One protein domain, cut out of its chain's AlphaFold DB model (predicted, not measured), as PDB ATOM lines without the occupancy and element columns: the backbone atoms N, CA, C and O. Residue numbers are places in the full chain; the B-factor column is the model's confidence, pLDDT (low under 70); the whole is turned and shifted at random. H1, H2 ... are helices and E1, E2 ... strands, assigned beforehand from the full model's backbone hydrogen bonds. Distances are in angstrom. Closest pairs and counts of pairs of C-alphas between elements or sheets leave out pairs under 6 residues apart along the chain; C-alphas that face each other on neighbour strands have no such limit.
ATOM      1  N   VAL A   3     583.309 424.882 399.002       87.00
ATOM      2  CA  VAL A   3     584.336 425.304 398.060       87.00
ATOM      3  C   VAL A   3     583.974 426.656 397.466       87.00
ATOM      4  O   VAL A   3     582.798 426.967 397.298       87.00
ATOM      5  N   ASP A   4     585.006 427.422 397.155       86.56
ATOM      6  CA  ASP A   4     584.963 428.551 396.235       86.56
ATOM      7  C   ASP A   4     586.166 428.361 395.308       86.56
ATOM      8  O   ASP A   4     587.319 428.459 395.739       86.56
ATOM      9  N   ASP A   5     585.902 427.973 394.064       80.19
ATOM     10  CA  ASP A   5     586.939 427.705 393.074       80.19
ATOM     11  C   ASP A   5     587.566 428.990 392.524       80.19
ATOM     12  O   ASP A   5     588.733 428.966 392.129       80.19
ATOM     13  N   GLU A   6     586.850 430.117 392.555       83.50
ATOM     14  CA  GLU A   6     587.378 431.412 392.126       83.50
ATOM     15  C   GLU A   6     588.344 431.994 393.166       83.50
ATOM     16  O   GLU A   6     589.432 432.456 392.811       83.50
ATOM     17  N   ALA A   7     587.983 431.936 394.452       83.88
ATOM     18  CA  ALA A   7     588.845 432.395 395.542       83.88
ATOM     19  C   ALA A   7     589.936 431.378 395.922       83.88
ATOM     20  O   ALA A   7     590.905 431.733 396.595       83.88
ATOM     21  N   GLY A   8     589.801 430.112 395.512       80.62
ATOM     22  CA  GLY A   8     590.702 429.034 395.928       80.62
ATOM     23  C   GLY A   8     590.487 428.627 397.388       80.62
ATOM     24  O   GLY A   8     591.444 428.335 398.113       80.62
ATOM     25  N   TYR A   9     589.231 428.624 397.838       86.00
ATOM     26  CA  TYR A   9     588.842 428.197 399.176       86.00
ATOM     27  C   TYR A   9     588.299 426.771 399.165       86.00
ATOM     28  O   TYR A   9     587.466 426.401 398.339       86.00
ATOM     29  N   ALA A  10     588.679 425.979 400.170       86.75
ATOM     30  CA  ALA A  10     587.990 424.734 400.461       86.75
ATOM     31  C   ALA A  10     588.010 424.392 401.951       86.75
ATOM     32  O   ALA A  10     589.047 424.451 402.619       86.75
ATOM     33  N   ASP A  11     586.871 423.922 402.457       89.75
ATOM     34  CA  ASP A  11     586.789 423.265 403.753       89.75
ATOM     35  C   ASP A  11     585.990 421.970 403.693       89.75
ATOM     36  O   ASP A  11     585.030 421.805 402.934       89.75
ATOM     37  N   ARG A  12     586.387 421.035 404.554       88.44
ATOM     38  CA  ARG A  12     585.692 419.766 404.734       88.44
ATOM     39  C   ARG A  12     585.191 419.633 406.159       88.44
ATOM     40  O   ARG A  12     585.885 419.990 407.107       88.44
ATOM     41  N   THR A  13     584.038 419.000 406.295       89.44
ATOM     42  CA  THR A  13     583.512 418.547 407.582       89.44
ATOM     43  C   THR A  13     583.522 417.028 407.584       89.44
ATOM     44  O   THR A  13     582.958 416.399 406.688       89.44
ATOM     45  N   CYS A  14     584.186 416.426 408.568       87.25
ATOM     46  CA  CYS A  14     584.216 414.978 408.706       87.25
ATOM     47  C   CYS A  14     582.818 414.463 409.056       87.25
ATOM     48  O   CYS A  14     582.246 414.857 410.069       87.25
ATOM     49  N   HIS A  15     582.278 413.539 408.260       82.12
ATOM     50  CA  HIS A  15     580.954 412.977 408.539       82.12
ATOM     51  C   HIS A  15     580.918 412.115 409.815       82.12
ATOM     52  O   HIS A  15     579.856 411.962 410.410       82.12
ATOM     53  N   LEU A  16     582.060 411.559 410.240       86.00
ATOM     54  CA  LEU A  16     582.137 410.677 411.408       86.00
ATOM     55  C   LEU A  16     582.243 411.441 412.733       86.00
ATOM     56  O   LEU A  16     581.539 411.099 413.678       86.00
ATOM     57  N   CYS A  17     583.121 412.447 412.819       91.69
ATOM     58  CA  CYS A  17     583.345 413.204 414.059       91.69
ATOM     59  C   CYS A  17     582.728 414.608 414.058       91.69
ATOM     60  O   CYS A  17     582.582 415.199 415.121       91.69
ATOM     61  N   GLY A  18     582.352 415.145 412.895       89.06
ATOM     62  CA  GLY A  18     581.830 416.506 412.763       89.06
ATOM     63  C   GLY A  18     582.900 417.600 412.712       89.06
ATOM     64  O   GLY A  18     582.551 418.762 412.526       89.06
ATOM     65  N   ASP A  19     584.188 417.258 412.831       91.00
ATOM     66  CA  ASP A  19     585.260 418.256 412.806       91.00
ATOM     67  C   ASP A  19     585.380 418.917 411.432       91.00
ATOM     68  O   ASP A  19     585.424 418.241 410.394       91.00
ATOM     69  N   ARG A  20     585.489 420.248 411.440       89.81
ATOM     70  CA  ARG A  20     585.748 421.063 410.254       89.81
ATOM     71  C   ARG A  20     587.244 421.314 410.108       89.81
ATOM     72  O   ARG A  20     587.904 421.727 411.056       89.81
ATOM     73  N   TRP A  21     587.744 421.133 408.893       87.69
ATOM     74  CA  TRP A  21     589.132 421.373 408.523       87.69
ATOM     75  C   TRP A  21     589.177 422.269 407.292       87.69
ATOM     76  O   TRP A  21     588.661 421.894 406.237       87.69
ATOM     77  N   VAL A  22     589.798 423.438 407.442       87.31
ATOM     78  CA  VAL A  22     590.163 424.309 406.320       87.31
ATOM     79  C   VAL A  22     591.373 423.692 405.626       87.31
ATOM     80  O   VAL A  22     592.271 423.167 406.291       87.31
ATOM     81  N   MET A  23     591.355 423.662 404.298       82.56
ATOM     82  CA  MET A  23     592.354 422.943 403.514       82.56
ATOM     83  C   MET A  23     593.434 423.905 403.026       82.56
ATOM     84  O   MET A  23     593.116 424.955 402.484       82.56
ATOM     85  N   LEU A  24     594.704 423.515 403.182       78.44
ATOM     86  CA  LEU A  24     595.861 424.287 402.706       78.44
ATOM     87  C   LEU A  24     595.813 425.743 403.201       78.44
ATOM     88  O   LEU A  24     595.496 425.987 404.365       78.44
ATOM     89  N   ASP A  25     596.087 426.680 402.300       78.12
ATOM     90  CA  ASP A  25     596.120 428.115 402.544       78.12
ATOM     91  C   ASP A  25     594.734 428.762 402.339       78.12
ATOM     92  O   ASP A  25     594.616 429.980 402.282       78.12
ATOM     93  N   ALA A  26     593.646 427.974 402.279       82.25
ATOM     94  CA  ALA A  26     592.285 428.507 402.144       82.25
ATOM     95  C   ALA A  26     591.885 429.431 403.311       82.25
ATOM     96  O   ALA A  26     590.955 430.222 403.193       82.25
ATOM     97  N   ALA A  27     592.582 429.355 404.448       85.25
ATOM     98  CA  ALA A  27     592.370 430.281 405.556       85.25
ATOM     99  C   ALA A  27     592.681 431.741 405.175       85.25
ATOM    100  O   ALA A  27     592.033 432.639 405.707       85.25
ATOM    101  N   ASP A  28     593.605 431.965 404.238       86.44
ATOM    102  CA  ASP A  28     594.054 433.304 403.839       86.44
ATOM    103  C   ASP A  28     593.021 434.045 402.978       86.44
ATOM    104  O   ASP A  28     593.047 435.269 402.899       86.44
ATOM    105  N   VAL A  29     592.092 433.311 402.358       83.62
ATOM    106  CA  VAL A  29     591.034 433.840 401.476       83.62
ATOM    107  C   VAL A  29     589.634 433.686 402.084       83.62
ATOM    108  O   VAL A  29     588.628 433.921 401.426       83.62
ATOM    109  N   ALA A  30     589.547 433.283 403.355       84.75
ATOM    110  CA  ALA A  30     588.293 432.896 404.004       84.75
ATOM    111  C   ALA A  30     587.266 434.031 404.149       84.75
ATOM    112  O   ALA A  30     586.070 433.754 404.207       84.75
ATOM    113  N   GLU A  31     587.722 435.279 404.274       87.19
ATOM    114  CA  GLU A  31     586.842 436.444 404.456       87.19
ATOM    115  C   GLU A  31     586.176 436.888 403.148       87.19
ATOM    116  O   GLU A  31     585.071 437.428 403.184       87.19
ATOM    117  N   ASP A  32     586.826 436.616 402.015       86.25
ATOM    118  CA  ASP A  32     586.393 437.039 400.682       86.25
ATOM    119  C   ASP A  32     585.737 435.905 399.873       86.25
ATOM    120  O   ASP A  32     585.234 436.150 398.779       86.25
ATOM    121  N   ALA A  33     585.737 434.673 400.397       87.38
ATOM    122  CA  ALA A  33     585.217 433.500 399.702       87.38
ATOM    123  C   ALA A  33     583.677 433.428 399.715       87.38
ATOM    124  O   ALA A  33     583.044 433.477 400.776       87.38
ATOM    125  N   ASP A  34     583.078 433.216 398.541       88.81
ATOM    126  CA  ASP A  34     581.661 432.902 398.357       88.81
ATOM    127  C   ASP A  34     581.457 431.379 398.329       88.81
ATOM    128  O   ASP A  34     581.641 430.690 397.326       88.81
ATOM    129  N   LEU A  35     581.125 430.824 399.495       87.38
ATOM    130  CA  LEU A  35     581.142 429.382 399.716       87.38
ATOM    131  C   LEU A  35     579.921 428.677 399.112       87.38
ATOM    132  O   LEU A  35     578.804 428.806 399.617       87.38
ATOM    133  N   GLY A  36     580.166 427.808 398.132       85.50
ATOM    134  CA  GLY A  36     579.198 426.840 397.620       85.50
ATOM    135  C   GLY A  36     579.345 425.461 398.267       85.50
ATOM    136  O   GLY A  36     580.454 424.989 398.528       85.50
ATOM    137  N   ASP A  37     578.229 424.769 398.506       86.06
ATOM    138  CA  ASP A  37     578.262 423.358 398.894       86.06
ATOM    139  C   ASP A  37     578.584 422.476 397.680       86.06
ATOM    140  O   ASP A  37     577.875 422.467 396.671       86.06
ATOM    141  N   ALA A  38     579.655 421.692 397.786       81.19
ATOM    142  CA  ALA A  38     580.015 420.719 396.769       81.19
ATOM    143  C   ALA A  38     579.000 419.568 396.759       81.19
ATOM    144  O   ALA A  38     578.846 418.847 397.751       81.19
ATOM    145  N   ALA A  39     578.365 419.364 395.607       81.50
ATOM    146  CA  ALA A  39     577.456 418.259 395.344       81.50
ATOM    147  C   ALA A  39     577.892 417.493 394.090       81.50
ATOM    148  O   ALA A  39     578.391 418.065 393.117       81.50
ATOM    149  N   CYS A  40     577.708 416.176 394.110       79.75
ATOM    150  CA  CYS A  40     577.854 415.353 392.918       79.75
ATOM    151  C   CYS A  40     576.646 415.554 391.991       79.75
ATOM    152  O   CYS A  40     575.548 415.857 392.456       79.75
ATOM    153  N   LEU A  41     576.801 415.276 390.693       80.12
ATOM    154  CA  LEU A  41     575.683 415.260 389.738       80.12
ATOM    155  C   LEU A  41     574.595 414.234 390.105       80.12
ATOM    156  O   LEU A  41     573.445 414.395 389.709       80.12
ATOM    157  N   CYS A  42     574.933 413.201 390.887       79.94
ATOM    158  CA  CYS A  42     573.955 412.264 391.442       79.94
ATOM    159  C   CYS A  42     573.200 412.798 392.678       79.94
ATOM    160  O   CYS A  42     572.314 412.116 393.187       79.94
ATOM    161  N   GLY A  43     573.553 413.986 393.181       80.56
ATOM    162  CA  GLY A  43     573.021 414.573 394.416       80.56
ATOM    163  C   GLY A  43     573.721 414.103 395.697       80.56
ATOM    164  O   GLY A  43     573.267 414.412 396.794       80.56
ATOM    165  N   GLY A  44     574.810 413.337 395.591       79.81
ATOM    166  CA  GLY A  44     575.606 412.928 396.747       79.81
ATOM    167  C   GLY A  44     576.444 414.076 397.317       79.81
ATOM    168  O   GLY A  44     577.117 414.776 396.569       79.81
ATOM    169  N   GLU A  45     576.451 414.211 398.644       80.62
ATOM    170  CA  GLU A  45     577.194 415.252 399.389       80.62
ATOM    171  C   GLU A  45     578.326 414.667 400.260       80.62
ATOM    172  O   GLU A  45     578.993 415.371 401.026       80.62
ATOM    173  N   ARG A  46     578.529 413.344 400.178       81.00
ATOM    174  CA  ARG A  46     579.549 412.601 400.923       81.00
ATOM    175  C   ARG A  46     580.618 412.069 399.996       81.00
ATOM    176  O   ARG A  46     580.323 411.359 399.028       81.00
ATOM    177  N   PHE A  47     581.856 412.324 400.375       78.12
ATOM    178  CA  PHE A  47     582.975 412.124 399.485       78.12
ATOM    179  C   PHE A  47     584.250 411.758 400.235       78.12
ATOM    180  O   PHE A  47     584.483 412.252 401.343       78.12
ATOM    181  N   ASP A  48     585.098 410.968 399.582       78.81
ATOM    182  CA  ASP A  48     586.477 410.771 400.015       78.81
ATOM    183  C   ASP A  48     587.360 411.890 399.462       78.81
ATOM    184  O   ASP A  48     587.256 412.259 398.294       78.81
ATOM    185  N   VAL A  49     588.236 412.428 400.307       76.75
ATOM    186  CA  VAL A  49     589.204 413.453 399.908       76.75
ATOM    187  C   VAL A  49     590.443 412.764 399.353       76.75
ATOM    188  O   VAL A  49     591.123 412.052 400.089       76.75
ATOM    189  N   ALA A  50     590.764 413.015 398.086       73.94
ATOM    190  CA  ALA A  50     592.057 412.665 397.504       73.94
ATOM    191  C   ALA A  50     592.858 413.927 397.158       73.94
ATOM    192  O   ALA A  50     592.309 415.026 397.168       73.94
ATOM    193  N   VAL A  51     594.149 413.757 396.866       74.12
ATOM    194  CA  VAL A  51     595.056 414.821 396.417       74.12
ATOM    195  C   VAL A  51     595.747 414.363 395.135       74.12
ATOM    196  O   VAL A  51     596.241 413.238 395.072       74.12
ATOM    197  N   GLY A  52     595.783 415.231 394.123       72.69
ATOM    198  CA  GLY A  52     596.518 415.023 392.879       72.69
ATOM    199  C   GLY A  52     597.753 415.923 392.784       72.69
ATOM    200  O   GLY A  52     597.810 417.013 393.346       72.69
ATOM    201  N   PHE A  53     598.762 415.489 392.036       73.50
ATOM    202  CA  PHE A  53     599.946 416.302 391.756       73.50
ATOM    203  C   PHE A  53     600.192 416.299 390.252       73.50
ATOM    204  O   PHE A  53     600.300 415.232 389.649       73.50
ATOM    205  N   ALA A  54     600.287 417.482 389.642       75.69
ATOM    206  CA  ALA A  54     600.723 417.611 388.258       75.69
ATOM    207  C   ALA A  54     602.203 417.999 388.237       75.69
ATOM    208  O   ALA A  54     602.593 419.075 388.703       75.69
ATOM    209  N   LEU A  55     603.029 417.111 387.693       77.69
ATOM    210  CA  LEU A  55     604.483 417.251 387.688       77.69
ATOM    211  C   LEU A  55     604.982 417.946 386.413       77.69
ATOM    212  O   LEU A  55     604.369 417.860 385.347       77.69
ATOM    213  N   ARG A  56     606.103 418.652 386.541       73.25
ATOM    214  CA  ARG A  56     606.959 419.120 385.446       73.25
ATOM    215  C   ARG A  56     607.856 417.970 384.972       73.25
ATOM    216  O   ARG A  56     607.953 416.932 385.622       73.25
ATOM    217  N   GLU A  57     608.533 418.165 383.841       76.56
ATOM    218  CA  GLU A  57     609.460 417.169 383.274       76.56
ATOM    219  C   GLU A  57     610.658 416.856 384.189       76.56
ATOM    220  O   GLU A  57     611.205 415.759 384.122       76.56
ATOM    221  N   ASP A  58     611.046 417.790 385.062       75.88
ATOM    222  CA  ASP A  58     612.118 417.632 386.056       75.88
ATOM    223  C   ASP A  58     611.662 416.920 387.347       75.88
ATOM    224  O   ASP A  58     612.472 416.695 388.244       75.88
ATOM    225  N   GLY A  59     610.384 416.532 387.440       69.12
ATOM    226  CA  GLY A  59     609.797 415.887 388.619       69.12
ATOM    227  C   GLY A  59     609.347 416.857 389.714       69.12
ATOM    228  O   GLY A  59     608.763 416.417 390.706       69.12
ATOM    229  N   GLU A  60     609.556 418.163 389.535       69.81
ATOM    230  CA  GLU A  60     609.007 419.191 390.417       69.81
ATOM    231  C   GLU A  60     607.507 419.376 390.177       69.81
ATOM    232  O   GLU A  60     606.982 419.145 389.087       69.81
ATOM    233  N   VAL A  61     606.777 419.821 391.193       63.59
ATOM    234  CA  VAL A  61     605.335 420.024 391.093       63.59
ATOM    235  C   VAL A  61     605.050 421.330 390.346       63.59
ATOM    236  O   VAL A  61     605.414 422.419 390.781       63.59
ATOM    237  N   ARG A  62     604.388 421.235 389.184       60.34
ATOM    238  CA  ARG A  62     603.930 422.405 388.411       60.34
ATOM    239  C   ARG A  62     602.649 422.989 388.983       60.34
ATOM    240  O   ARG A  62     602.482 424.203 388.983       60.34
ATOM    241  N   TRP A  63     601.757 422.100 389.399       58.72
ATOM    242  CA  TRP A  63     600.482 422.412 390.022       58.72
ATOM    243  C   TRP A  63     600.242 421.382 391.109       58.72
ATOM    244  O   TRP A  63     600.272 420.176 390.839       58.72
ATOM    245  N   VAL A  64     599.977 421.839 392.332       53.69
ATOM    246  CA  VAL A  64     599.303 420.969 393.284       53.69
ATOM    247  C   VAL A  64     597.830 421.145 393.014       53.69
ATOM    248  O   VAL A  64     597.134 421.947 393.626       53.69
ATOM    249  N   SER A  65     597.329 420.331 392.099       52.16
ATOM    250  CA  SER A  65     595.915 420.033 392.122       52.16
ATOM    251  C   SER A  65     595.653 419.209 393.381       52.16
ATOM    252  O   SER A  65     595.337 418.021 393.295       52.16
ATOM    253  N   VAL A  66     595.575 419.864 394.546       46.97
ATOM    254  CA  VAL A  66     594.612 419.449 395.570       46.97
ATOM    255  C   VAL A  66     593.218 419.701 394.987       46.97
ATOM    256  O   VAL A  66     592.360 420.334 395.563       46.97
ATOM    257  N   SER A  67     592.959 419.148 393.807       40.12
ATOM    258  CA  SER A  67     591.727 418.488 393.522       40.12
ATOM    259  C   SER A  67     591.457 417.628 394.731       40.12
ATOM    260  O   SER A  67     592.018 416.545 394.893       40.12
ATOM    261  N   VAL A  68     590.621 418.153 395.610       49.56
ATOM    262  CA  VAL A  68     589.828 417.331 396.486       49.56
ATOM    263  C   VAL A  68     588.980 416.535 395.516       49.56
ATOM    264  O   VAL A  68     587.912 416.971 395.097       49.56
ATOM    265  N   SER A  69     589.569 415.445 395.020       49.62
ATOM    266  CA  SER A  69     588.928 414.578 394.055       49.62
ATOM    267  C   SER A  69     587.936 413.822 394.890       49.62
ATOM    268  O   SER A  69     588.256 412.799 395.491       49.62
ATOM    269  N   LEU A  70     586.781 414.449 395.039       63.25
ATOM    270  CA  LEU A  70     585.707 413.983 395.863       63.25
ATOM    271  C   LEU A  70     585.178 412.744 395.163       63.25
ATOM    272  O   LEU A  70     584.368 412.839 394.242       63.25
ATOM    273  N   ARG A  71     585.687 411.573 395.555       73.69
ATOM    274  CA  ARG A  71     585.081 410.323 395.120       73.69
ATOM    275  C   ARG A  71     583.734 410.269 395.802       73.69
ATOM    276  O   ARG A  71     583.672 410.085 397.019       73.69
ATOM    277  N   CYS A  72     582.662 410.458 395.048       75.88
ATOM    278  CA  CYS A  72     581.341 410.333 395.624       75.88
ATOM    279  C   CYS A  72     581.172 408.907 396.148       75.88
ATOM    280  O   CYS A  72     581.389 407.920 395.445       75.88
ATOM    281  N   THR A  73     580.788 408.800 397.414       76.69
ATOM    282  CA  THR A  73     580.565 407.500 398.058       76.69
ATOM    283  C   THR A  73     579.325 406.780 397.510       76.69
ATOM    284  O   THR A  73     579.163 405.588 397.757       76.69
ATOM    285  N   ALA A  74     578.470 407.483 396.751       76.88
ATOM    286  CA  ALA A  74     577.250 406.939 396.162       76.88
ATOM    287  C   ALA A  74     577.460 406.338 394.759       76.88
ATOM    288  O   ALA A  74     576.998 405.227 394.515       76.88
ATOM    289  N   ASP A  75     578.149 407.036 393.849       77.75
ATOM    290  CA  ASP A  75     578.342 406.592 392.454       77.75
ATOM    291  C   ASP A  75     579.812 406.326 392.072       77.75
ATOM    292  O   ASP A  75     580.088 405.758 391.015       77.75
ATOM    293  N   GLY A  76     580.767 406.671 392.943       75.06
ATOM    294  CA  GLY A  76     582.198 406.472 392.721       75.06
ATOM    295  C   GLY A  76     582.843 407.452 391.738       75.06
ATOM    296  O   GLY A  76     584.016 407.261 391.414       75.06
ATOM    297  N   VAL A  77     582.121 408.472 391.266       78.50
ATOM    298  CA  VAL A  77     582.645 409.482 390.339       78.50
ATOM    299  C   VAL A  77     583.601 410.421 391.071       78.50
ATOM    300  O   VAL A  77     583.362 410.792 392.220       78.50
ATOM    301  N   PHE A  78     584.682 410.808 390.393       75.75
ATOM    302  CA  PHE A  78     585.627 411.816 390.864       75.75
ATOM    303  C   PHE A  78     585.299 413.168 390.231       75.75
ATOM    304  O   PHE A  78     585.213 413.270 389.008       75.75
ATOM    305  N   GLY A  79     585.154 414.198 391.060       71.19
ATOM    306  CA  GLY A  79     585.067 415.590 390.621       71.19
ATOM    307  C   GLY A  79     586.193 416.417 391.227       71.19
ATOM    308  O   GLY A  79     586.592 416.161 392.362       71.19
ATOM    309  N   VAL A  80     586.701 417.391 390.474       75.88
ATOM    310  CA  VAL A  80     587.655 418.395 390.960       75.88
ATOM    311  C   VAL A  80     586.869 419.655 391.294       75.88
ATOM    312  O   VAL A  80     586.160 420.158 390.430       75.88
ATOM    313  N   TYR A  81     586.979 420.124 392.536       73.81
ATOM    314  CA  TYR A  81     586.175 421.241 393.053       73.81
ATOM    315  C   TYR A  81     586.999 422.466 393.478       73.81
ATOM    316  O   TYR A  81     586.423 423.503 393.762       73.81
ATOM    317  N   ALA A  82     588.324 422.337 393.549       73.88
ATOM    318  CA  ALA A  82     589.267 423.429 393.776       73.88
ATOM    319  C   ALA A  82     590.658 422.984 393.298       73.88
ATOM    320  O   ALA A  82     590.959 421.781 393.304       73.88
ATOM    321  N   ASP A  83     591.507 423.929 392.899       73.00
ATOM    322  CA  ASP A  83     592.913 423.687 392.585       73.00
ATOM    323  C   ASP A  83     593.807 424.819 393.103       73.00
ATOM    324  O   ASP A  83     593.375 425.959 393.234       73.00
ATOM    325  N   TRP A  84     595.063 424.488 393.425       74.56
ATOM    326  CA  TRP A  84     596.043 425.465 393.892       74.56
ATOM    327  C   TRP A  84     597.288 425.444 393.014       74.56
ATOM    328  O   TRP A  84     597.981 424.433 392.835       74.56
ATOM    329  N   LYS A  85     597.634 426.613 392.482       69.69
ATOM    330  CA  LYS A  85     598.894 426.777 391.774       69.69
ATOM    331  C   LYS A  85     600.042 426.833 392.773       69.69
ATOM    332  O   LYS A  85     600.029 427.636 393.699       69.69
ATOM    333  N   ILE A  86     601.078 426.033 392.532       70.06
ATOM    334  CA  ILE A  86     602.339 426.145 393.263       70.06
ATOM    335  C   ILE A  86     603.361 426.836 392.377       70.06
ATOM    336  O   ILE A  86     603.659 426.375 391.276       70.06
ATOM    337  N   ASP A  87     603.892 427.947 392.879       66.25
ATOM    338  CA  ASP A  87     604.905 428.749 392.191       66.25
ATOM    339  C   ASP A  87     606.209 428.841 392.995       66.25
ATOM    340  O   ASP A  87     606.898 429.857 393.000       66.25
ATOM    341  N   TYR A  88     606.549 427.763 393.709       68.62
ATOM    342  CA  TYR A  88     607.820 427.641 394.413       68.62
ATOM    343  C   TYR A  88     608.495 426.294 394.132       68.62
ATOM    344  O   TYR A  88     607.844 425.293 393.842       68.62
ATOM    345  N   SER A  89     609.825 426.288 394.220       69.50
ATOM    346  CA  SER A  89     610.680 425.108 394.091       69.50
ATOM    347  C   SER A  89     611.835 425.225 395.100       69.50
ATOM    348  O   SER A  89     612.309 426.346 395.325       69.50
ATOM    349  N   PRO A  90     612.289 424.129 395.737       77.38
ATOM    350  CA  PRO A  90     611.866 422.738 395.543       77.38
ATOM    351  C   PRO A  90     610.499 422.423 396.170       77.38
ATOM    352  O   PRO A  90     610.135 422.954 397.217       77.38
ATOM    353  N   SER A  91     609.737 421.548 395.518       73.38
ATOM    354  CA  SER A  91     608.337 421.212 395.838       73.38
ATOM    355  C   SER A  91     608.114 419.716 396.114       73.38
ATOM    356  O   SER A  91     607.044 419.320 396.585       73.38
ATOM    357  N   GLY A  92     609.135 418.876 395.898       71.25
ATOM    358  CA  GLY A  92     609.054 417.420 396.067       71.25
ATOM    359  C   GLY A  92     608.644 416.952 397.472       71.25
ATOM    360  O   GLY A  92     608.029 415.895 397.608       71.25
ATOM    361  N   GLN A  93     608.893 417.749 398.521       76.81
ATOM    362  CA  GLN A  93     608.477 417.414 399.891       76.81
ATOM    363  C   GLN A  93     606.957 417.269 400.074       76.81
ATOM    364  O   GLN A  93     606.525 416.645 401.043       76.81
ATOM    365  N   LEU A  94     606.144 417.840 399.182       72.25
ATOM    366  CA  LEU A  94     604.683 417.777 399.277       72.25
ATOM    367  C   LEU A  94     604.156 416.369 398.997       72.25
ATOM    368  O   LEU A  94     603.258 415.903 399.692       72.25
ATOM    369  N   MET A  95     604.774 415.664 398.048       71.25
ATOM    370  CA  MET A  95     604.434 414.273 397.733       71.25
ATOM    371  C   MET A  95     604.880 413.300 398.829       71.25
ATOM    372  O   MET A  95     604.312 412.229 398.967       71.25
ATOM    373  N   ALA A  96     605.884 413.659 399.632       75.38
ATOM    374  CA  ALA A  96     606.359 412.812 400.727       75.38
ATOM    375  C   ALA A  96     605.435 412.822 401.963       75.38
ATOM    376  O   ALA A  96     605.715 412.121 402.934       75.38
ATOM    377  N   ARG A  97     604.380 413.649 401.969       68.62
ATOM    378  CA  ARG A  97     603.474 413.859 403.115       68.62
ATOM    379  C   ARG A  97     602.049 413.338 402.902       68.62
ATOM    380  O   ARG A  97     601.212 413.546 403.781       68.62
TER     381      ARG A  97
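Overview. This is residues 3 to 97 of the 98 residues of an uncharacterized protein of Micromonospora sp. WP24 (UniProt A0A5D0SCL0). Little regular structure: a long out-and-back ribbon, residues 47 to 72, has hairpin E1 E2 toward one end and H2 at the other, while H1 packs on E1 about midway along the length. Four named strands and two named helices, E1 E2 H1 E3 E4 H2, class mixed, hold 26 of 95 printed residues. It is compact, radius of gyration of the C-alphas 14.1 A, spanning 40 by 32 by 25 A.

Arrangement. Start at the hairpin of E1, residues 9 to 13, and E2, residues 20 to 22, antiparallel, with N 12 and O 21 within hydrogen-bond range, 3.0 A. E3, residues 61 to 63, is closest to H2, residues 92 to 97, at C-alphas 61 and 92, 6.7 A. In H1, residues 24 to 29, and H2, 0 of 2 O i to N i+4 pairs are within range, and 2 of 3 and 3 of 3 O i to N i+3.

Along the chain. E1 runs 13.9 A from C-alpha 9 at (588.842, 428.197, 399.176); H2 ends at C-alpha 97, (603.474, 413.859, 403.115).

Size, cuts and confidence. Residues 30 to 60 and 73 to 91 are long links; pLDDT under 70 includes residues 59 to 70.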